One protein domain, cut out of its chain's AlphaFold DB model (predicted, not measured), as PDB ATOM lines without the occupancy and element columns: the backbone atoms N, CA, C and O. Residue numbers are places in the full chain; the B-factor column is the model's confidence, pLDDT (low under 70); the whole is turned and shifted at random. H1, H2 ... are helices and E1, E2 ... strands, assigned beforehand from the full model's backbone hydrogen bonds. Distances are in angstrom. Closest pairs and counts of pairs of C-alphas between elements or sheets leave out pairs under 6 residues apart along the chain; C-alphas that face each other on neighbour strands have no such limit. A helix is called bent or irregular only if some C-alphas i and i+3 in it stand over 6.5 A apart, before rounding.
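This is residues 5 to 53 and 93 to 183 of the 186 residues of an uncharacterized protein of Streptomyces sp. SID7760 (UniProt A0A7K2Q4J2). Look first for a small two-stranded hairpin, E1 and E2, at one side of a body of crossed helices, near the last residues of H2 and the first residues of H4. The long H4 is crossed near its middle by H2; H1 and H3, side by side, make one end of the body with H1 packed on H2, while H5 and the short H6 pack on H4 around Gly 142. The loop of residues 154 to 159 and the first two residues of H5 stick out. You will find 140 residues, with six named helices and two strands in the order H1 H2 E1 E2 H3 H4 H5 H6; the sheet, E1 - E2, is antiparallel and the class is mostly helix. The whole is compact, with a radius of gyration of the C-alphas of 14.8 A, and spans 42 by 35 by 27 A.

Begin at E1, residues 37 to 40, and E2, residues 43 to 46, an antiparallel hairpin with directions at 140 degrees; N 38 and O 45 are 2.8 A apart and N 45 and O 38 are 2.9 A apart, within hydrogen-bond range. From C-alpha 37 it is 6.9 A to that of Ile 29 in H2, residues 22 to 30, the closest C-alphas of E1 and H2. H4, residues 128 to 146, is the hub: with residues 133 to 137 alone it touches H2, about perpendicular at 88 degrees, closest at the C-alphas of His 27 and Ile 137, 6.4 A. H5, residues 160 to 177, forms a helical hairpin with H4, at a steep tilt of 43 degrees, opposite ways; the closest C-alphas are those of Gly 142 and Leu 170, 6.6 A. H6, residues 180 to 183, touches residues 138 to 146 of H4 alone, closest at the C-alphas of Gly 142 and Ile 182, 4.6 A. H1, residues 5 to 14, touches H2, about perpendicular at 83 degrees, with the C-alphas of Val 8 and Ala 25 closest at 5.9 A. H3, residues 93 to 99, touches H1 at a shallow tilt of 25 degrees, opposite ways, closest at the C-alphas of Glu 13 and Arg 93, 4.6 A. In H1, H2 and H5 every O i to N i+4 pair is within hydrogen-bond range, against 12 of 15 in H4 and 1 of 3 in H3, where 3 of 4 O i to N i+3 pairs are; H6 is too short for an O i to N i+4 pair.

Find C-alpha 5 at (-20.875, -12.482, -43.963), where H1 begins. H4 starts at C-alpha 128, (-11.036, -4.929, -42.082), and runs 26.6 A, with a kink of 29 degrees near residue 140; it is only just irregular, C-alphas 140 and 143 being 6.54 A apart, while H3 is irregular with 8.0 A between C-alphas 94 and 97. H5 runs 25.6 A, and H6 ends at C-alpha 183, (-14.169, -7.144, -18.332).

The C-alphas farthest apart, those of Ser 94 and Asp 160, are 43.9 A apart. Residues 54 to 92 are not printed, and C-alphas 53 and 93 are 11.6 A apart across the cut. The links H3 to H4 and H4 to H5 are long. Expect pLDDT under 70 at residues 33 to 35, 49 to 51, 115 to 120 and 149 to 159.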
ATOM      1  N   ASN A   5     -19.444 -12.171 -43.896       95.25
ATOM      2  CA  ASN A   5     -20.875 -12.482 -43.963       95.25
ATOM      3  C   ASN A   5     -21.169 -13.605 -44.956       95.25
ATOM      4  O   ASN A   5     -22.022 -14.438 -44.683       95.25
ATOM      5  N   GLU A   6     -20.463 -13.636 -46.085       93.38
ATOM      6  CA  GLU A   6     -20.608 -14.701 -47.074       93.38
ATOM      7  C   GLU A   6     -20.100 -16.041 -46.525       93.38
ATOM      8  O   GLU A   6     -20.788 -17.049 -46.647       93.38
ATOM      9  N   THR A   7     -18.946 -16.050 -45.852       91.75
ATOM     10  CA  THR A   7     -18.407 -17.256 -45.205       91.75
ATOM     11  C   THR A   7     -19.351 -17.779 -44.123       91.75
ATOM     12  O   THR A   7     -19.663 -18.968 -44.088       91.75
ATOM     13  N   VAL A   8     -19.864 -16.893 -43.266       94.19
ATOM     14  CA  VAL A   8     -20.833 -17.258 -42.226       94.19
ATOM     15  C   VAL A   8     -22.134 -17.767 -42.849       94.19
ATOM     16  O   VAL A   8     -22.627 -18.810 -42.434       94.19
ATOM     17  N   ARG A   9     -22.680 -17.089 -43.867       95.88
ATOM     18  CA  ARG A   9     -23.887 -17.531 -44.586       95.88
ATOM     19  C   ARG A   9     -23.716 -18.954 -45.114       95.88
ATOM     20  O   ARG A   9     -24.567 -19.798 -44.855       95.88
ATOM     21  N   GLN A  10     -22.601 -19.235 -45.790       92.50
ATOM     22  CA  GLN A  10     -22.299 -20.568 -46.321       92.50
ATOM     23  C   GLN A  10     -22.205 -21.632 -45.217       92.50
ATOM     24  O   GLN A  10     -22.699 -22.744 -45.403       92.50
ATOM     25  N   LEU A  11     -21.618 -21.301 -44.063       91.88
ATOM     26  CA  LEU A  11     -21.564 -22.206 -42.911       91.88
ATOM     27  C   LEU A  11     -22.951 -22.508 -42.346       91.88
ATOM     28  O   LEU A  11     -23.264 -23.676 -42.126       91.88
ATOM     29  N   ILE A  12     -23.788 -21.485 -42.153       94.56
ATOM     30  CA  ILE A  12     -25.163 -21.648 -41.657       94.56
ATOM     31  C   ILE A  12     -25.985 -22.467 -42.651       94.56
ATOM     32  O   ILE A  12     -26.717 -23.367 -42.254       94.56
ATOM     33  N   GLU A  13     -25.839 -22.215 -43.953       94.19
ATOM     34  CA  GLU A  13     -26.490 -23.045 -44.960       94.19
ATOM     35  C   GLU A  13     -26.019 -24.488 -44.852       94.19
ATOM     36  O   GLU A  13     -26.831 -25.404 -44.814       94.19
ATOM     37  N   ARG A  14     -24.715 -24.738 -44.790       91.94
ATOM     38  CA  ARG A  14     -24.184 -26.103 -44.794       91.94
ATOM     39  C   ARG A  14     -24.517 -26.868 -43.510       91.94
ATOM     40  O   ARG A  14     -24.866 -28.053 -43.589       91.94
ATOM     41  N   TYR A  15     -24.462 -26.195 -42.363       92.25
ATOM     42  CA  TYR A  15     -24.625 -26.777 -41.033       92.25
ATOM     43  C   TYR A  15     -25.530 -25.940 -40.114       92.25
ATOM     44  O   TYR A  15     -25.086 -25.476 -39.063       92.25
ATOM     45  N   PRO A  16     -26.824 -25.796 -40.435       93.81
ATOM     46  CA  PRO A  16     -27.719 -24.930 -39.662       93.81
ATOM     47  C   PRO A  16     -27.943 -25.433 -38.226       93.81
ATOM     48  O   PRO A  16     -28.241 -24.662 -37.318       93.81
ATOM     49  N   CYS A  17     -27.764 -26.738 -38.008       91.50
ATOM     50  CA  CYS A  17     -27.771 -27.384 -36.700       91.50
ATOM     51  C   CYS A  17     -26.583 -26.979 -35.807       91.50
ATOM     52  O   CYS A  17     -26.748 -26.879 -34.596       91.50
ATOM     53  N   GLY A  18     -25.404 -26.758 -36.400       89.69
ATOM     54  CA  GLY A  18     -24.176 -26.411 -35.678       89.69
ATOM     55  C   GLY A  18     -23.943 -24.907 -35.574       89.69
ATOM     56  O   GLY A  18     -23.377 -24.440 -34.595       89.69
ATOM     57  N   TYR A  19     -24.414 -24.141 -36.561       92.06
ATOM     58  CA  TYR A  19     -24.214 -22.696 -36.633       92.06
ATOM     59  C   TYR A  19     -25.569 -22.000 -36.813       92.06
ATOM     60  O   TYR A  19     -25.938 -21.627 -37.924       92.06
ATOM     61  N   PRO A  20     -26.359 -21.831 -35.742       92.50
ATOM     62  CA  PRO A  20     -27.678 -21.202 -35.829       92.50
ATOM     63  C   PRO A  20     -27.620 -19.689 -36.093       92.50
ATOM     64  O   PRO A  20     -28.630 -19.096 -36.464       92.50
ATOM     65  N   HIS A  21     -26.476 -19.038 -35.864       95.19
ATOM     66  CA  HIS A  21     -26.278 -17.607 -36.096       95.19
ATOM     67  C   HIS A  21     -24.793 -17.238 -36.167       95.19
ATOM     68  O   HIS A  21     -23.912 -18.054 -35.884       95.19
ATOM     69  N   ARG A  22     -24.515 -15.973 -36.498       96.44
ATOM     70  CA  ARG A  22     -23.166 -15.425 -36.683       96.44
ATOM     71  C   ARG A  22     -22.202 -15.738 -35.547       96.44
ATOM     72  O   ARG A  22     -21.096 -16.183 -35.822       96.44
ATOM     73  N   THR A  23     -22.606 -15.523 -34.295       95.62
ATOM     74  CA  THR A  23     -21.708 -15.720 -33.145       95.62
ATOM     75  C   THR A  23     -21.202 -17.159 -33.041       95.62
ATOM     76  O   THR A  23     -20.014 -17.346 -32.814       95.62
ATOM     77  N   GLU A  24     -22.045 -18.166 -33.295       93.19
ATOM     78  CA  GLU A  24     -21.627 -19.579 -33.304       93.19
ATOM     79  C   GLU A  24     -20.684 -19.891 -34.465       93.19
ATOM     80  O   GLU A  24     -19.653 -20.536 -34.289       93.19
ATOM     81  N   ALA A  25     -20.987 -19.367 -35.655       92.88
ATOM     82  CA  ALA A  25     -20.111 -19.531 -36.807       92.88
ATOM     83  C   ALA A  25     -18.737 -18.878 -36.572       92.88
ATOM     84  O   ALA A  25     -17.710 -19.494 -36.835       92.88
ATOM     85  N   LEU A  26     -18.694 -17.647 -36.051       93.31
ATOM     86  CA  LEU A  26     -17.440 -16.949 -35.757       93.31
ATOM     87  C   LEU A  26     -16.670 -17.601 -34.615       93.31
ATOM     88  O   LEU A  26     -15.447 -17.671 -34.686       93.31
ATOM     89  N   HIS A  27     -17.360 -18.106 -33.594       90.62
ATOM     90  CA  HIS A  27     -16.742 -18.909 -32.547       90.62
ATOM     91  C   HIS A  27     -16.022 -20.109 -33.165       90.62
ATOM     92  O   HIS A  27     -14.815 -20.260 -32.982       90.62
ATOM     93  N   GLN A  28     -16.704 -20.881 -34.012       87.56
ATOM     94  CA  GLN A  28     -16.085 -22.004 -34.706       87.56
ATOM     95  C   GLN A  28     -14.893 -21.583 -35.578       87.56
ATOM     96  O   GLN A  28     -13.826 -22.194 -35.505       87.56
ATOM     97  N   ILE A  29     -15.066 -20.538 -36.395       88.19
ATOM     98  CA  ILE A  29     -14.052 -20.075 -37.350       88.19
ATOM     99  C   ILE A  29     -12.847 -19.452 -36.655       88.19
ATOM    100  O   ILE A  29     -11.764 -19.525 -37.205       88.19
ATOM    101  N   LEU A  30     -12.988 -18.785 -35.511       88.25
ATOM    102  CA  LEU A  30     -11.904 -17.964 -34.956       88.25
ATOM    103  C   LEU A  30     -11.337 -18.498 -33.639       88.25
ATOM    104  O   LEU A  30     -10.242 -18.098 -33.237       88.25
ATOM    105  N   VAL A  31     -12.051 -19.409 -32.977       81.19
ATOM    106  CA  VAL A  31     -11.695 -19.917 -31.645       81.19
ATOM    107  C   VAL A  31     -11.406 -21.417 -31.656       81.19
ATOM    108  O   VAL A  31     -10.444 -21.856 -31.031       81.19
ATOM    109  N   VAL A  32     -12.181 -22.208 -32.399       74.62
ATOM    110  CA  VAL A  32     -12.157 -23.686 -32.330       74.62
ATOM    111  C   VAL A  32     -11.140 -24.319 -33.304       74.62
ATOM    112  O   VAL A  32     -11.226 -25.499 -33.641       74.62
ATOM    113  N   LEU A  33     -10.150 -23.582 -33.824       61.31
ATOM    114  CA  LEU A  33      -9.475 -23.999 -35.061       61.31
ATOM    115  C   LEU A  33      -8.382 -25.074 -34.949       61.31
ATOM    116  O   LEU A  33      -7.209 -24.832 -35.205       61.31
ATOM    117  N   GLY A  34      -8.810 -26.324 -34.782       52.41
ATOM    118  CA  GLY A  34      -8.204 -27.491 -35.442       52.41
ATOM    119  C   GLY A  34      -8.878 -27.863 -36.779       52.41
ATOM    120  O   GLY A  34      -8.341 -28.663 -37.543       52.41
ATOM    121  N   ALA A  35     -10.035 -27.266 -37.100       56.28
ATOM    122  CA  ALA A  35     -11.035 -27.843 -38.008       56.28
ATOM    123  C   ALA A  35     -10.930 -27.485 -39.504       56.28
ATOM    124  O   ALA A  35     -11.808 -27.861 -40.271       56.28
ATOM    125  N   GLY A  36      -9.871 -26.800 -39.954       75.00
ATOM    126  CA  GLY A  36      -9.651 -26.643 -41.397       75.00
ATOM    127  C   GLY A  36      -9.764 -25.239 -41.972       75.00
ATOM    128  O   GLY A  36      -9.960 -25.157 -43.170       75.00
ATOM    129  N   TYR A  37      -9.576 -24.166 -41.200       83.88
ATOM    130  CA  TYR A  37      -9.436 -22.801 -41.735       83.88
ATOM    131  C   TYR A  37      -8.008 -22.267 -41.555       83.88
ATOM    132  O   TYR A  37      -7.277 -22.726 -40.676       83.88
ATOM    133  N   GLU A  38      -7.594 -21.326 -42.404       87.00
ATOM    134  CA  GLU A  38      -6.308 -20.628 -42.311       87.00
ATOM    135  C   GLU A  38      -6.380 -19.172 -42.782       87.00
ATOM    136  O   GLU A  38      -7.234 -18.812 -43.591       87.00
ATOM    137  N   TRP A  39      -5.459 -18.343 -42.285       87.19
ATOM    138  CA  TRP A  39      -5.233 -17.012 -42.832       87.19
ATOM    139  C   TRP A  39      -4.463 -17.122 -44.147       87.19
ATOM    140  O   TRP A  39      -3.353 -17.653 -44.180       87.19
ATOM    141  N   ARG A  40      -5.020 -16.573 -45.224       88.88
ATOM    142  CA  ARG A  40      -4.374 -16.457 -46.532       88.88
ATOM    143  C   ARG A  40      -4.677 -15.086 -47.114       88.88
ATOM    144  O   ARG A  40      -5.840 -14.709 -47.221       88.88
ATOM    145  N   ASP A  41      -3.628 -14.329 -47.424       89.00
ATOM    146  CA  ASP A  41      -3.727 -12.981 -48.002       89.00
ATOM    147  C   ASP A  41      -4.688 -12.049 -47.239       89.00
ATOM    148  O   ASP A  41      -5.469 -11.306 -47.825       89.00
ATOM    149  N   GLY A  42      -4.649 -12.111 -45.903       87.88
ATOM    150  CA  GLY A  42      -5.483 -11.278 -45.036       87.88
ATOM    151  C   GLY A  42      -6.932 -11.749 -44.877       87.88
ATOM    152  O   GLY A  42      -7.754 -11.017 -44.329       87.88
ATOM    153  N   GLN A  43      -7.276 -12.947 -45.346       89.06
ATOM    154  CA  GLN A  43      -8.615 -13.528 -45.229       89.06
ATOM    155  C   GLN A  43      -8.573 -14.873 -44.526       89.06
ATOM    156  O   GLN A  43      -7.574 -15.581 -44.620       89.06
ATOM    157  N   VAL A  44      -9.673 -15.257 -43.882       87.62
ATOM    158  CA  VAL A  44      -9.834 -16.626 -43.388       87.62
ATOM    159  C   VAL A  44     -10.479 -17.474 -44.481       87.62
ATOM    160  O   VAL A  44     -11.573 -17.172 -44.960       87.62
ATOM    161  N   VAL A  45      -9.782 -18.531 -44.894       86.81
ATOM    162  CA  VAL A  45     -10.203 -19.452 -45.958       86.81
ATOM    163  C   VAL A  45     -10.227 -20.886 -45.446       86.81
ATOM    164  O   VAL A  45      -9.441 -21.243 -44.571       86.81
ATOM    165  N   SER A  46     -11.100 -21.730 -46.003       85.38
ATOM    166  CA  SER A  46     -11.051 -23.167 -45.717       85.38
ATOM    167  C   SER A  46      -9.831 -23.809 -46.394       85.38
ATOM    168  O   SER A  46      -9.605 -23.629 -47.592       85.38
ATOM    169  N   ARG A  47      -9.053 -24.576 -45.627       83.12
ATOM    170  CA  ARG A  47      -7.924 -25.418 -46.056       83.12
ATOM    171  C   ARG A  47      -8.380 -26.634 -46.844       83.12
ATOM    172  O   ARG A  47      -7.655 -27.101 -47.718       83.12
ATOM    173  N   PHE A  48      -9.553 -27.162 -46.504       80.56
ATOM    174  CA  PHE A  48     -10.085 -28.377 -47.102       80.56
ATOM    175  C   PHE A  48     -11.364 -28.058 -47.878       80.56
ATOM    176  O   PHE A  48     -12.175 -27.246 -47.420       80.56
ATOM    177  N   PRO A  49     -11.579 -28.675 -49.050       68.75
ATOM    178  CA  PRO A  49     -12.900 -28.679 -49.650       68.75
ATOM    179  C   PRO A  49     -13.845 -29.387 -48.673       68.75
ATOM    180  O   PRO A  49     -13.704 -30.576 -48.405       68.75
ATOM    181  N   GLU A  50     -14.765 -28.636 -48.073       69.62
ATOM    182  CA  GLU A  50     -15.778 -29.220 -47.201       69.62
ATOM    183  C   GLU A  50     -16.798 -29.962 -48.074       69.62
ATOM    184  O   GLU A  50     -17.622 -29.346 -48.754       69.62
ATOM    185  N   GLU A  51     -16.710 -31.291 -48.079       68.44
ATOM    186  CA  GLU A  51     -17.633 -32.167 -48.809       68.44
ATOM    187  C   GLU A  51     -18.852 -32.574 -47.969       68.44
ATOM    188  O   GLU A  51     -19.859 -33.045 -48.506       68.44
ATOM    189  N   ASP A  52     -18.767 -32.401 -46.650       78.81
ATOM    190  CA  ASP A  52     -19.833 -32.730 -45.713       78.81
ATOM    191  C   ASP A  52     -20.926 -31.661 -45.667       78.81
ATOM    192  O   ASP A  52     -20.717 -30.474 -45.904       78.81
ATOM    193  N   THR A  53     -22.140 -32.103 -45.357       85.75
ATOM    194  CA  THR A  53     -23.276 -31.225 -45.064       85.75
ATOM    195  C   THR A  53     -24.005 -31.781 -43.848       85.75
ATOM    196  O   THR A  53     -24.003 -32.997 -43.644       85.75
ATOM    197  N   ARG A  93     -31.648 -22.729 -42.719       94.88
ATOM    198  CA  ARG A  93     -30.968 -22.626 -44.024       94.88
ATOM    199  C   ARG A  93     -31.563 -21.501 -44.873       94.88
ATOM    200  O   ARG A  93     -30.829 -20.721 -45.464       94.88
ATOM    201  N   SER A  94     -32.892 -21.377 -44.881       96.19
ATOM    202  CA  SER A  94     -33.604 -20.334 -45.637       96.19
ATOM    203  C   SER A  94     -33.378 -18.913 -45.104       96.19
ATOM    204  O   SER A  94     -33.658 -17.935 -45.794       96.19
ATOM    205  N   ARG A  95     -32.853 -18.795 -43.880       96.94
ATOM    206  CA  ARG A  95     -32.594 -17.538 -43.170       96.94
ATOM    207  C   ARG A  95     -31.103 -17.228 -43.049       96.94
ATOM    208  O   ARG A  95     -30.740 -16.296 -42.338       96.94
ATOM    209  N   ALA A  96     -30.233 -17.976 -43.727       96.81
ATOM    210  CA  ALA A  96     -28.786 -17.861 -43.559       96.81
ATOM    211  C   ALA A  96     -28.252 -16.436 -43.788       96.81
ATOM    212  O   ALA A  96     -27.393 -15.985 -43.037       96.81
ATOM    213  N   ASP A  97     -28.801 -15.694 -44.754       97.31
ATOM    214  CA  ASP A  97     -28.443 -14.288 -44.997       97.31
ATOM    215  C   ASP A  97     -28.724 -13.371 -43.796       97.31
ATOM    216  O   ASP A  97     -27.909 -12.511 -43.451       97.31
ATOM    217  N   GLU A  98     -29.889 -13.546 -43.165       97.50
ATOM    218  CA  GLU A  98     -30.289 -12.817 -41.958       97.50
ATOM    219  C   GLU A  98     -29.364 -13.204 -40.800       97.50
ATOM    220  O   GLU A  98     -28.774 -12.349 -40.133       97.50
ATOM    221  N   LEU A  99     -29.205 -14.510 -40.587       97.25
ATOM    222  CA  LEU A  99     -28.476 -15.079 -39.459       97.25
ATOM    223  C   LEU A  99     -26.971 -14.805 -39.534       97.25
ATOM    224  O   LEU A  99     -26.336 -14.642 -38.492       97.25
ATOM    225  N   ALA A 100     -26.408 -14.641 -40.734       97.06
ATOM    226  CA  ALA A 100     -25.007 -14.273 -40.927       97.06
ATOM    227  C   ALA A 100     -24.657 -12.861 -40.438       97.06
ATOM    228  O   ALA A 100     -23.484 -12.543 -40.215       97.06
ATOM    229  N   ARG A 101     -25.674 -12.015 -40.247       95.75
ATOM    230  CA  ARG A 101     -25.548 -10.642 -39.740       95.75
ATOM    231  C   ARG A 101     -26.061 -10.500 -38.309       95.75
ATOM    232  O   ARG A 101     -25.888  -9.445 -37.708       95.75
ATOM    233  N   LYS A 102     -26.708 -11.537 -37.775       94.06
ATOM    234  CA  LYS A 102     -27.348 -11.511 -36.464       94.06
ATOM    235  C   LYS A 102     -26.430 -12.123 -35.416       94.06
ATOM    236  O   LYS A 102     -26.138 -13.316 -35.462       94.06
ATOM    237  N   THR A 103     -26.008 -11.309 -34.458       92.94
ATOM    238  CA  THR A 103     -25.310 -11.786 -33.263       92.94
ATOM    239  C   THR A 103     -26.288 -12.449 -32.291       92.94
ATOM    240  O   THR A 103     -27.495 -12.187 -32.306       92.94
ATOM    241  N   GLY A 104     -25.768 -13.344 -31.458       89.44
ATOM    242  CA  GLY A 104     -26.527 -14.080 -30.453       89.44
ATOM    243  C   GLY A 104     -25.635 -14.507 -29.293       89.44
ATOM    244  O   GLY A 104     -24.426 -14.283 -29.314       89.44
ATOM    245  N   LYS A 105     -26.235 -15.118 -28.272       90.62
ATOM    246  CA  LYS A 105     -25.467 -15.785 -27.214       90.62
ATOM    247  C   LYS A 105     -24.953 -17.117 -27.744       90.62
ATOM    248  O   LYS A 105     -25.631 -17.729 -28.561       90.62
ATOM    249  N   LEU A 106     -23.795 -17.560 -27.263       89.94
ATOM    250  CA  LEU A 106     -23.392 -18.940 -27.497       89.94
ATOM    251  C   LEU A 106     -24.416 -19.885 -26.844       89.94
ATOM    252  O   LEU A 106     -24.907 -19.612 -25.747       89.94
ATOM    253  N   LEU A 107     -24.756 -20.964 -27.540       86.94
ATOM    254  CA  LEU A 107     -25.607 -22.052 -27.072       86.94
ATOM    255  C   LEU A 107     -24.931 -22.828 -25.939       86.94
ATOM    256  O   LEU A 107     -25.605 -23.283 -25.017       86.94
ATOM    257  N   HIS A 108     -23.607 -22.951 -26.020       83.94
ATOM    258  CA  HIS A 108     -22.747 -23.645 -25.068       83.94
ATOM    259  C   HIS A 108     -21.640 -22.711 -24.574       83.94
ATOM    260  O   HIS A 108     -21.410 -21.641 -25.141       83.94
ATOM    261  N   GLY A 109     -20.941 -23.104 -23.506       81.81
ATOM    262  CA  GLY A 109     -19.724 -22.409 -23.093       81.81
ATOM    263  C   GLY A 109     -18.720 -22.323 -24.251       81.81
ATOM    264  O   GLY A 109     -18.751 -23.156 -25.164       81.81
ATOM    265  N   PRO A 110     -17.832 -21.313 -24.265       84.56
ATOM    266  CA  PRO A 110     -16.844 -21.222 -25.322       84.56
ATOM    267  C   PRO A 110     -15.915 -22.436 -25.262       84.56
ATOM    268  O   PRO A 110     -15.618 -22.953 -24.180       84.56
ATOM    269  N   TYR A 111     -15.399 -22.861 -26.414       79.50
ATOM    270  CA  TYR A 111     -14.370 -23.893 -26.431       79.50
ATOM    271  C   TYR A 111     -13.162 -23.433 -25.619       79.50
ATOM    272  O   TYR A 111     -12.876 -22.235 -25.486       79.50
ATOM    273  N   GLN A 112     -12.433 -24.407 -25.084       77.56
ATOM    274  CA  GLN A 112     -11.190 -24.120 -24.392       77.56
ATOM    275  C   GLN A 112     -10.222 -23.422 -25.349       77.56
ATOM    276  O   GLN A 112     -10.021 -23.883 -26.478       77.56
ATOM    277  N   PRO A 113      -9.599 -22.320 -24.917       74.62
ATOM    278  CA  PRO A 113      -8.635 -21.644 -25.756       74.62
ATOM    279  C   PRO A 113      -7.404 -22.530 -25.936       74.62
ATOM    280  O   PRO A 113      -6.768 -22.935 -24.962       74.62
ATOM    281  N   HIS A 114      -7.017 -22.760 -27.189       71.75
ATOM    282  CA  HIS A 114      -5.717 -23.327 -27.521       71.75
ATOM    283  C   HIS A 114      -4.865 -22.240 -28.192       71.75
ATOM    284  O   HIS A 114      -5.096 -21.926 -29.359       71.75
ATOM    285  N   PRO A 115      -3.869 -21.643 -27.514       64.81
ATOM    286  CA  PRO A 115      -3.177 -20.437 -27.981       64.81
ATOM    287  C   PRO A 115      -2.478 -20.535 -29.339       64.81
ATOM    288  O   PRO A 115      -2.137 -19.511 -29.916       64.81
ATOM    289  N   THR A 116      -2.222 -21.733 -29.859       66.62
ATOM    290  CA  THR A 116      -1.667 -21.902 -31.217       66.62
ATOM    291  C   THR A 116      -2.733 -22.003 -32.309       66.62
ATOM    292  O   THR A 116      -2.383 -22.038 -33.482       66.62
ATOM    293  N   LEU A 117      -4.007 -22.111 -31.930       63.72
ATOM    294  CA  LEU A 117      -5.160 -22.315 -32.811       63.72
ATOM    295  C   LEU A 117      -6.167 -21.158 -32.722       63.72
ATOM    296  O   LEU A 117      -7.172 -21.160 -33.421       63.72
ATOM    297  N   LEU A 118      -5.906 -20.155 -31.879       68.31
ATOM    298  CA  LEU A 118      -6.728 -18.954 -31.796       68.31
ATOM    299  C   LEU A 118      -6.431 -18.043 -32.985       68.31
ATOM    300  O   LEU A 118      -5.344 -17.483 -33.099       68.31
ATOM    301  N   PHE A 119      -7.430 -17.817 -33.828       68.81
ATOM    302  CA  PHE A 119      -7.356 -16.868 -34.942       68.81
ATOM    303  C   PHE A 119      -7.774 -15.462 -34.505       68.81
ATOM    304  O   PHE A 119      -8.297 -14.665 -35.279       68.81
ATOM    305  N   LEU A 120      -7.515 -15.159 -33.236       69.38
ATOM    306  CA  LEU A 120      -7.646 -13.830 -32.656       69.38
ATOM    307  C   LEU A 120      -6.316 -13.067 -32.726       69.38
ATOM    308  O   LEU A 120      -6.317 -11.848 -32.571       69.38
ATOM    309  N   ASP A 121      -5.220 -13.762 -33.060       76.38
ATOM    310  CA  ASP A 121      -3.950 -13.179 -33.499       76.38
ATOM    311  C   ASP A 121      -4.083 -12.735 -34.976       76.38
ATOM    312  O   ASP A 121      -3.612 -13.394 -35.904       76.38
ATOM    313  N   VAL A 122      -4.813 -11.637 -35.202       84.94
ATOM    314  CA  VAL A 122      -5.139 -11.117 -36.541       84.94
ATOM    315  C   VAL A 122      -3.873 -10.583 -37.233       84.94
ATOM    316  O   VAL A 122      -3.197  -9.714 -36.675       84.94
ATOM    317  N   PRO A 123      -3.527 -11.047 -38.450       87.31
ATOM    318  CA  PRO A 123      -2.334 -10.576 -39.143       87.31
ATOM    319  C   PRO A 123      -2.492  -9.121 -39.605       87.31
ATOM    320  O   PRO A 123      -3.587  -8.663 -39.917       87.31
ATOM    321  N   ALA A 124      -1.380  -8.390 -39.718       89.31
ATOM    322  CA  ALA A 124      -1.394  -6.962 -40.064       89.31
ATOM    323  C   ALA A 124      -2.014  -6.647 -41.441       89.31
ATOM    324  O   ALA A 124      -2.453  -5.525 -41.676       89.31
ATOM    325  N   ASN A 125      -2.039  -7.623 -42.353       90.94
ATOM    326  CA  ASN A 125      -2.674  -7.503 -43.665       90.94
ATOM    327  C   ASN A 125      -4.130  -7.995 -43.687       90.94
ATOM    328  O   ASN A 125      -4.695  -8.105 -44.773       90.94
ATOM    329  N   ALA A 126      -4.725  -8.331 -42.538       90.25
ATOM    330  CA  ALA A 126      -6.104  -8.786 -42.476       90.25
ATOM    331  C   ALA A 126      -7.063  -7.757 -43.077       90.25
ATOM    332  O   ALA A 126      -6.959  -6.550 -42.839       90.25
ATOM    333  N   HIS A 127      -8.040  -8.249 -43.831       92.81
ATOM    334  CA  HIS A 127      -9.154  -7.433 -44.273       92.81
ATOM    335  C   HIS A 127      -9.919  -6.884 -43.061       92.81
ATOM    336  O   HIS A 127     -10.084  -7.556 -42.040       92.81
ATOM    337  N   ALA A 128     -10.406  -5.647 -43.187       92.75
ATOM    338  CA  ALA A 128     -11.036  -4.929 -42.082       92.75
ATOM    339  C   ALA A 128     -12.290  -5.632 -41.530       92.75
ATOM    340  O   ALA A 128     -12.557  -5.548 -40.335       92.75
ATOM    341  N   ASP A 129     -13.045  -6.341 -42.374       93.31
ATOM    342  CA  ASP A 129     -14.221  -7.101 -41.945       93.31
ATOM    343  C   ASP A 129     -13.836  -8.300 -41.067       93.31
ATOM    344  O   ASP A 129     -14.481  -8.540 -40.047       93.31
ATOM    345  N   TRP A 130     -12.755  -9.003 -41.406       92.75
ATOM    346  CA  TRP A 130     -12.208 -10.086 -40.590       92.75
ATOM    347  C   TRP A 130     -11.606  -9.589 -39.274       92.75
ATOM    348  O   TRP A 130     -11.839 -10.204 -38.236       92.75
ATOM    349  N   ALA A 131     -10.891  -8.460 -39.285       91.88
ATOM    350  CA  ALA A 131     -10.392  -7.841 -38.055       91.88
ATOM    351  C   ALA A 131     -11.546  -7.428 -37.120       91.88
ATOM    352  O   ALA A 131     -11.494  -7.680 -35.917       91.88
ATOM    353  N   ALA A 132     -12.626  -6.866 -37.677       93.44
ATOM    354  CA  ALA A 132     -13.830  -6.537 -36.918       93.44
ATOM    355  C   ALA A 132     -14.531  -7.790 -36.365       93.44
ATOM    356  O   ALA A 132     -14.963  -7.785 -35.217       93.44
ATOM    357  N   ALA A 133     -14.607  -8.875 -37.142       93.81
ATOM    358  CA  ALA A 133     -15.184 -10.142 -36.693       93.81
ATOM    359  C   ALA A 133     -14.366 -10.810 -35.572       93.81
ATOM    360  O   ALA A 133     -14.940 -11.407 -34.662       93.81
ATOM    361  N   ALA A 134     -13.037 -10.680 -35.607       92.12
ATOM    362  CA  ALA A 134     -12.162 -11.145 -34.533       92.12
ATOM    363  C   ALA A 134     -12.367 -10.347 -33.240       92.12
ATOM    364  O   ALA A 134     -12.515 -10.945 -32.176       92.12
ATOM    365  N   ALA A 135     -12.472  -9.018 -33.328       92.25
ATOM    366  CA  ALA A 135     -12.824  -8.187 -32.179       92.25
ATOM    367  C   ALA A 135     -14.230  -8.520 -31.635       92.25
ATOM    368  O   ALA A 135     -14.418  -8.619 -30.424       92.25
ATOM    369  N   GLU A 136     -15.201  -8.747 -32.529       93.81
ATOM    370  CA  GLU A 136     -16.577  -9.137 -32.188       93.81
ATOM    371  C   GLU A 136     -16.598 -10.418 -31.350       93.81
ATOM    372  O   GLU A 136     -17.189 -10.437 -30.271       93.81
ATOM    373  N   ILE A 137     -15.935 -11.483 -31.810       92.94
ATOM    374  CA  ILE A 137     -15.949 -12.748 -31.075       92.94
ATOM    375  C   ILE A 137     -15.075 -12.694 -29.820       92.94
ATOM    376  O   ILE A 137     -15.442 -13.297 -28.813       92.94
ATOM    377  N   ALA A 138     -13.970 -11.940 -29.833       91.75
ATOM    378  CA  ALA A 138     -13.130 -11.733 -28.658       91.75
ATOM    379  C   ALA A 138     -13.937 -11.126 -27.502       91.75
ATOM    380  O   ALA A 138     -13.848 -11.622 -26.381       91.75
ATOM    381  N   ALA A 139     -14.786 -10.129 -27.785       92.81
ATOM    382  CA  ALA A 139     -15.679  -9.514 -26.801       92.81
ATOM    383  C   ALA A 139     -16.733 -10.483 -26.230       92.81
ATOM    384  O   ALA A 139     -17.257 -10.242 -25.145       92.81
ATOM    385  N   VAL A 140     -17.039 -11.580 -26.933       92.00
ATOM    386  CA  VAL A 140     -17.934 -12.638 -26.443       92.00
ATOM    387  C   VAL A 140     -17.171 -13.655 -25.596       92.00
ATOM    388  O   VAL A 140     -17.594 -13.972 -24.487       92.00
ATOM    389  N   VAL A 141     -16.049 -14.184 -26.095       89.31
ATOM    390  CA  VAL A 141     -15.335 -15.286 -25.424       89.31
ATOM    391  C   VAL A 141     -14.438 -14.820 -24.279       89.31
ATOM    392  O   VAL A 141     -14.247 -15.570 -23.326       89.31
ATOM    393  N   GLY A 142     -13.927 -13.588 -24.332       90.94
ATOM    394  CA  GLY A 142     -13.056 -13.004 -23.311       90.94
ATOM    395  C   GLY A 142     -13.665 -13.040 -21.906       90.94
ATOM    396  O   GLY A 142     -13.065 -13.655 -21.017       90.94
ATOM    397  N   PRO A 143     -14.870 -12.476 -21.688       90.38
ATOM    398  CA  PRO A 143     -15.503 -12.480 -20.374       90.38
ATOM    399  C   PRO A 143     -15.921 -13.884 -19.933       90.38
ATOM    400  O   PRO A 143     -15.812 -14.222 -18.755       90.38
ATOM    401  N   LEU A 144     -16.349 -14.734 -20.876       89.19
ATOM    402  CA  LEU A 144     -16.726 -16.122 -20.593       89.19
ATOM    403  C   LEU A 144     -15.527 -16.939 -20.091       89.19
ATOM    404  O   LEU A 144     -15.623 -17.623 -19.070       89.19
ATOM    405  N   TRP A 145     -14.371 -16.822 -20.749       88.00
ATOM    406  CA  TRP A 145     -13.131 -17.445 -20.290       88.00
ATOM    407  C   TRP A 145     -12.672 -16.886 -18.943       88.00
ATOM    408  O   TRP A 145     -12.279 -17.661 -18.069       88.00
ATOM    409  N   ALA A 146     -12.749 -15.568 -18.741       88.25
ATOM    410  CA  ALA A 146     -12.344 -14.925 -17.491       88.25
ATOM    411  C   ALA A 146     -13.205 -15.350 -16.296       88.25
ATOM    412  O   ALA A 146     -12.674 -15.637 -15.223       88.25
ATOM    413  N   ALA A 147     -14.519 -15.468 -16.498       85.44
ATOM    414  CA  ALA A 147     -15.453 -15.958 -15.491       85.44
ATOM    415  C   ALA A 147     -15.233 -17.439 -15.140       85.44
ATOM    416  O   ALA A 147     -15.797 -17.931 -14.163       85.44
ATOM    417  N   GLY A 148     -14.440 -18.165 -15.939       75.19
ATOM    418  CA  GLY A 148     -14.360 -19.617 -15.855       75.19
ATOM    419  C   GLY A 148     -15.710 -20.274 -16.131       75.19
ATOM    420  O   GLY A 148     -15.947 -21.360 -15.605       75.19
ATOM    421  N   ALA A 149     -16.582 -19.601 -16.905       61.22
ATOM    422  CA  ALA A 149     -17.852 -20.155 -17.359       61.22
ATOM    423  C   ALA A 149     -17.574 -21.534 -17.939       61.22
ATOM    424  O   ALA A 149     -16.575 -21.647 -18.649       61.22
ATOM    425  N   ASP A 150     -18.402 -22.526 -17.576       53.72
ATOM    426  CA  ASP A 150     -18.229 -23.952 -17.868       53.72
ATOM    427  C   ASP A 150     -17.704 -24.167 -19.288       53.72
ATOM    428  O   ASP A 150     -18.447 -24.372 -20.245       53.72
ATOM    429  N   LEU A 151     -16.376 -24.121 -19.407       55.62
ATOM    430  CA  LEU A 151     -15.645 -24.820 -20.430       55.62
ATOM    431  C   LEU A 151     -16.202 -26.226 -20.276       55.62
ATOM    432  O   LEU A 151     -16.134 -26.750 -19.158       55.62
ATOM    433  N   GLU A 152     -16.853 -26.757 -21.310       51.97
ATOM    434  CA  GLU A 152     -17.305 -28.145 -21.331       51.97
ATOM    435  C   GLU A 152     -16.048 -28.999 -21.147       51.97
ATOM    436  O   GLU A 152     -15.314 -29.310 -22.078       51.97
ATOM    437  N   LEU A 153     -15.713 -29.208 -19.886       51.28
ATOM    438  CA  LEU A 153     -14.495 -29.799 -19.402       51.28
ATOM    439  C   LEU A 153     -14.979 -31.036 -18.701       51.28
ATOM    440  O   LEU A 153     -15.708 -30.952 -17.705       51.28
ATOM    441  N   ASP A 154     -14.531 -32.174 -19.200       54.28
ATOM    442  CA  ASP A 154     -14.486 -33.344 -18.354       54.28
ATOM    443  C   ASP A 154     -13.741 -32.945 -17.050       54.28
ATOM    444  O   ASP A 154     -12.719 -32.249 -17.104       54.28
ATOM    445  N   PRO A 155     -14.232 -33.312 -15.852       54.09
ATOM    446  CA  PRO A 155     -13.506 -33.118 -14.598       54.09
ATOM    447  C   PRO A 155     -12.031 -33.562 -14.643       54.09
ATOM    448  O   PRO A 155     -11.207 -32.984 -13.933       54.09
ATOM    449  N   TYR A 156     -11.681 -34.536 -15.490       51.59
ATOM    450  CA  TYR A 156     -10.308 -34.992 -15.727       51.59
ATOM    451  C   TYR A 156      -9.466 -34.033 -16.592       51.59
ATOM    452  O   TYR A 156      -8.237 -34.096 -16.559       51.59
ATOM    453  N   GLU A 157     -10.096 -33.118 -17.327       56.28
ATOM    454  CA  GLU A 157      -9.451 -32.142 -18.211       56.28
ATOM    455  C   GLU A 157      -9.233 -30.772 -17.554       56.28
ATOM    456  O   GLU A 157      -8.467 -29.968 -18.091       56.28
ATOM    457  N   ARG A 158      -9.810 -30.504 -16.366       62.47
ATOM    458  CA  ARG A 158      -9.511 -29.322 -15.513       62.47
ATOM    459  C   ARG A 158      -8.105 -29.404 -14.905       62.47
ATOM    460  O   ARG A 158      -7.891 -29.306 -13.701       62.47
ATOM    461  N   THR A 159      -7.126 -29.610 -15.766       69.12
ATOM    462  CA  THR A 159      -5.714 -29.707 -15.448       69.12
ATOM    463  C   THR A 159      -5.103 -28.312 -15.365       69.12
ATOM    464  O   THR A 159      -5.563 -27.367 -16.013       69.12
ATOM    465  N   ASP A 160      -3.986 -28.188 -14.649       76.12
ATOM    466  CA  ASP A 160      -3.172 -26.966 -14.655       76.12
ATOM    467  C   ASP A 160      -2.806 -26.512 -16.076       76.12
ATOM    468  O   ASP A 160      -2.539 -25.337 -16.310       76.12
ATOM    469  N   TYR A 161      -2.763 -27.437 -17.040       78.19
ATOM    470  CA  TYR A 161      -2.526 -27.111 -18.439       78.19
ATOM    471  C   TYR A 161      -3.636 -26.226 -19.014       78.19
ATOM    472  O   TYR A 161      -3.327 -25.148 -19.515       78.19
ATOM    473  N   VAL A 162      -4.905 -26.616 -18.873       77.62
ATOM    474  CA  VAL A 162      -6.040 -25.854 -19.420       77.62
ATOM    475  C   VAL A 162      -6.128 -24.465 -18.796       77.62
ATOM    476  O   VAL A 162      -6.293 -23.472 -19.506       77.62
ATOM    477  N   LEU A 163      -5.926 -24.366 -17.480       80.19
ATOM    478  CA  LEU A 163      -5.895 -23.075 -16.789       80.19
ATOM    479  C   LEU A 163      -4.757 -22.180 -17.305       80.19
ATOM    480  O   LEU A 163      -4.979 -21.005 -17.590       80.19
ATOM    481  N   ARG A 164      -3.553 -22.734 -17.508       84.25
ATOM    482  CA  ARG A 164      -2.419 -21.982 -18.073       84.25
ATOM    483  C   ARG A 164      -2.673 -21.514 -19.504       84.25
ATOM    484  O   ARG A 164      -2.290 -20.392 -19.832       84.25
ATOM    485  N   GLU A 165      -3.266 -22.347 -20.356       84.12
ATOM    486  CA  GLU A 165      -3.573 -21.972 -21.741       84.12
ATOM    487  C   GLU A 165      -4.662 -20.896 -21.802       84.12
ATOM    488  O   GLU A 165      -4.519 -19.923 -22.547       84.12
ATOM    489  N   ARG A 166      -5.671 -20.981 -20.931       85.75
ATOM    490  CA  ARG A 166      -6.663 -19.920 -20.741       85.75
ATOM    491  C   ARG A 166      -6.033 -18.604 -20.321       85.75
ATOM    492  O   ARG A 166      -6.273 -17.585 -20.960       85.75
ATOM    493  N   ASP A 167      -5.181 -18.613 -19.304       87.81
ATOM    494  CA  ASP A 167      -4.540 -17.386 -18.832       87.81
ATOM    495  C   ASP A 167      -3.617 -16.779 -19.907       87.81
ATOM    496  O   ASP A 167      -3.496 -15.559 -20.019       87.81
ATOM    497  N   LYS A 168      -2.963 -17.615 -20.728       87.38
ATOM    498  CA  LYS A 168      -2.200 -17.148 -21.899       87.38
ATOM    499  C   LYS A 168      -3.109 -16.503 -22.941       87.38
ATOM    500  O   LYS A 168      -2.752 -15.445 -23.450       87.38
ATOM    501  N   ALA A 169      -4.241 -17.124 -23.257       87.31
ATOM    502  CA  ALA A 169      -5.193 -16.597 -24.226       87.31
ATOM    503  C   ALA A 169      -5.792 -15.264 -23.771       87.31
ATOM    504  O   ALA A 169      -5.793 -14.313 -24.545       87.31
ATOM    505  N   LEU A 170      -6.192 -15.152 -22.501       88.88
ATOM    506  CA  LEU A 170      -6.684 -13.900 -21.921       88.88
ATOM    507  C   LEU A 170      -5.643 -12.780 -22.033       88.88
ATOM    508  O   LEU A 170      -5.954 -11.716 -22.554       88.88
ATOM    509  N   ARG A 171      -4.377 -13.031 -21.667       89.44
ATOM    510  CA  ARG A 171      -3.305 -12.031 -21.839       89.44
ATOM    511  C   ARG A 171      -3.105 -11.605 -23.294       89.44
ATOM    512  O   ARG A 171      -2.775 -10.451 -23.549       89.44
ATOM    513  N   ARG A 172      -3.271 -12.522 -24.253       87.75
ATOM    514  CA  ARG A 172      -3.193 -12.181 -25.682       87.75
ATOM    515  C   ARG A 172      -4.370 -11.325 -26.128       87.75
ATOM    516  O   ARG A 172      -4.150 -10.355 -26.841       87.75
ATOM    517  N   LEU A 173      -5.584 -11.640 -25.677       88.62
ATOM    518  CA  LEU A 173      -6.760 -10.814 -25.956       88.62
ATOM    519  C   LEU A 173      -6.611  -9.407 -25.392       88.62
ATOM    520  O   LEU A 173      -6.858  -8.448 -26.115       88.62
ATOM    521  N   GLU A 174      -6.147  -9.282 -24.151       90.56
ATOM    522  CA  GLU A 174      -5.878  -7.982 -23.535       90.56
ATOM    523  C   GLU A 174      -4.845  -7.181 -24.333       90.56
ATOM    524  O   GLU A 174      -5.040  -5.998 -24.593       90.56
ATOM    525  N   ALA A 175      -3.758  -7.827 -24.765       89.25
ATOM    526  CA  ALA A 175      -2.723  -7.168 -25.555       89.25
ATOM    527  C   ALA A 175      -3.215  -6.733 -26.947       89.25
ATOM    528  O   ALA A 175      -2.757  -5.713 -27.460       89.25
ATOM    529  N   ALA A 176      -4.113  -7.505 -27.564       87.88
ATOM    530  CA  ALA A 176      -4.609  -7.250 -28.914       87.88
ATOM    531  C   ALA A 176      -5.781  -6.257 -28.955       87.88
ATOM    532  O   ALA A 176      -5.849  -5.433 -29.866       87.88
ATOM    533  N   TYR A 177      -6.693  -6.330 -27.983       90.00
ATOM    534  CA  TYR A 177      -7.978  -5.622 -28.009       90.00
ATOM    535  C   TYR A 177      -8.255  -4.776 -26.764       90.00
ATOM    536  O   TYR A 177      -9.300  -4.141 -26.707       90.00
ATOM    537  N   GLY A 178      -7.351  -4.765 -25.784       91.19
ATOM    538  CA  GLY A 178      -7.515  -4.033 -24.531       91.19
ATOM    539  C   GLY A 178      -8.229  -4.825 -23.422       91.19
ATOM    540  O   GLY A 178      -8.855  -5.863 -23.670       91.19
ATOM    541  N   PRO A 179      -8.126  -4.367 -22.159       91.81
ATOM    542  CA  PRO A 179      -8.717  -5.038 -20.997       91.81
ATOM    543  C   PRO A 179     -10.254  -5.043 -20.997       91.81
ATOM    544  O   PRO A 179     -10.874  -5.853 -20.307       91.81
ATOM    545  N   GLU A 180     -10.900  -4.155 -21.747       91.88
ATOM    546  CA  GLU A 180     -12.355  -4.062 -21.870       91.88
ATOM    547  C   GLU A 180     -12.984  -5.338 -22.433       91.88
ATOM    548  O   GLU A 180     -14.064  -5.727 -21.997       91.88
ATOM    549  N   VAL A 181     -12.279  -6.034 -23.330       88.62
ATOM    550  CA  VAL A 181     -12.739  -7.290 -23.932       88.62
ATOM    551  C   VAL A 181     -12.841  -8.413 -22.899       88.62
ATOM    552  O   VAL A 181     -13.630  -9.332 -23.070       88.62
ATOM    553  N   ILE A 182     -12.087  -8.335 -21.805       87.12
ATOM    554  CA  ILE A 182     -12.118  -9.328 -20.722       87.12
ATOM    555  C   ILE A 182     -13.169  -8.959 -19.673       87.12
ATOM    556  O   ILE A 182     -13.812  -9.832 -19.098       87.12
ATOM    557  N   ASN A 183     -13.341  -7.661 -19.422       82.75
ATOM    558  CA  ASN A 183     -14.169  -7.144 -18.332       82.75
ATOM    559  C   ASN A 183     -15.600  -6.778 -18.756       82.75
ATOM    560  O   ASN A 183     -16.362  -6.263 -17.935       82.75
TER     561      ASN A 183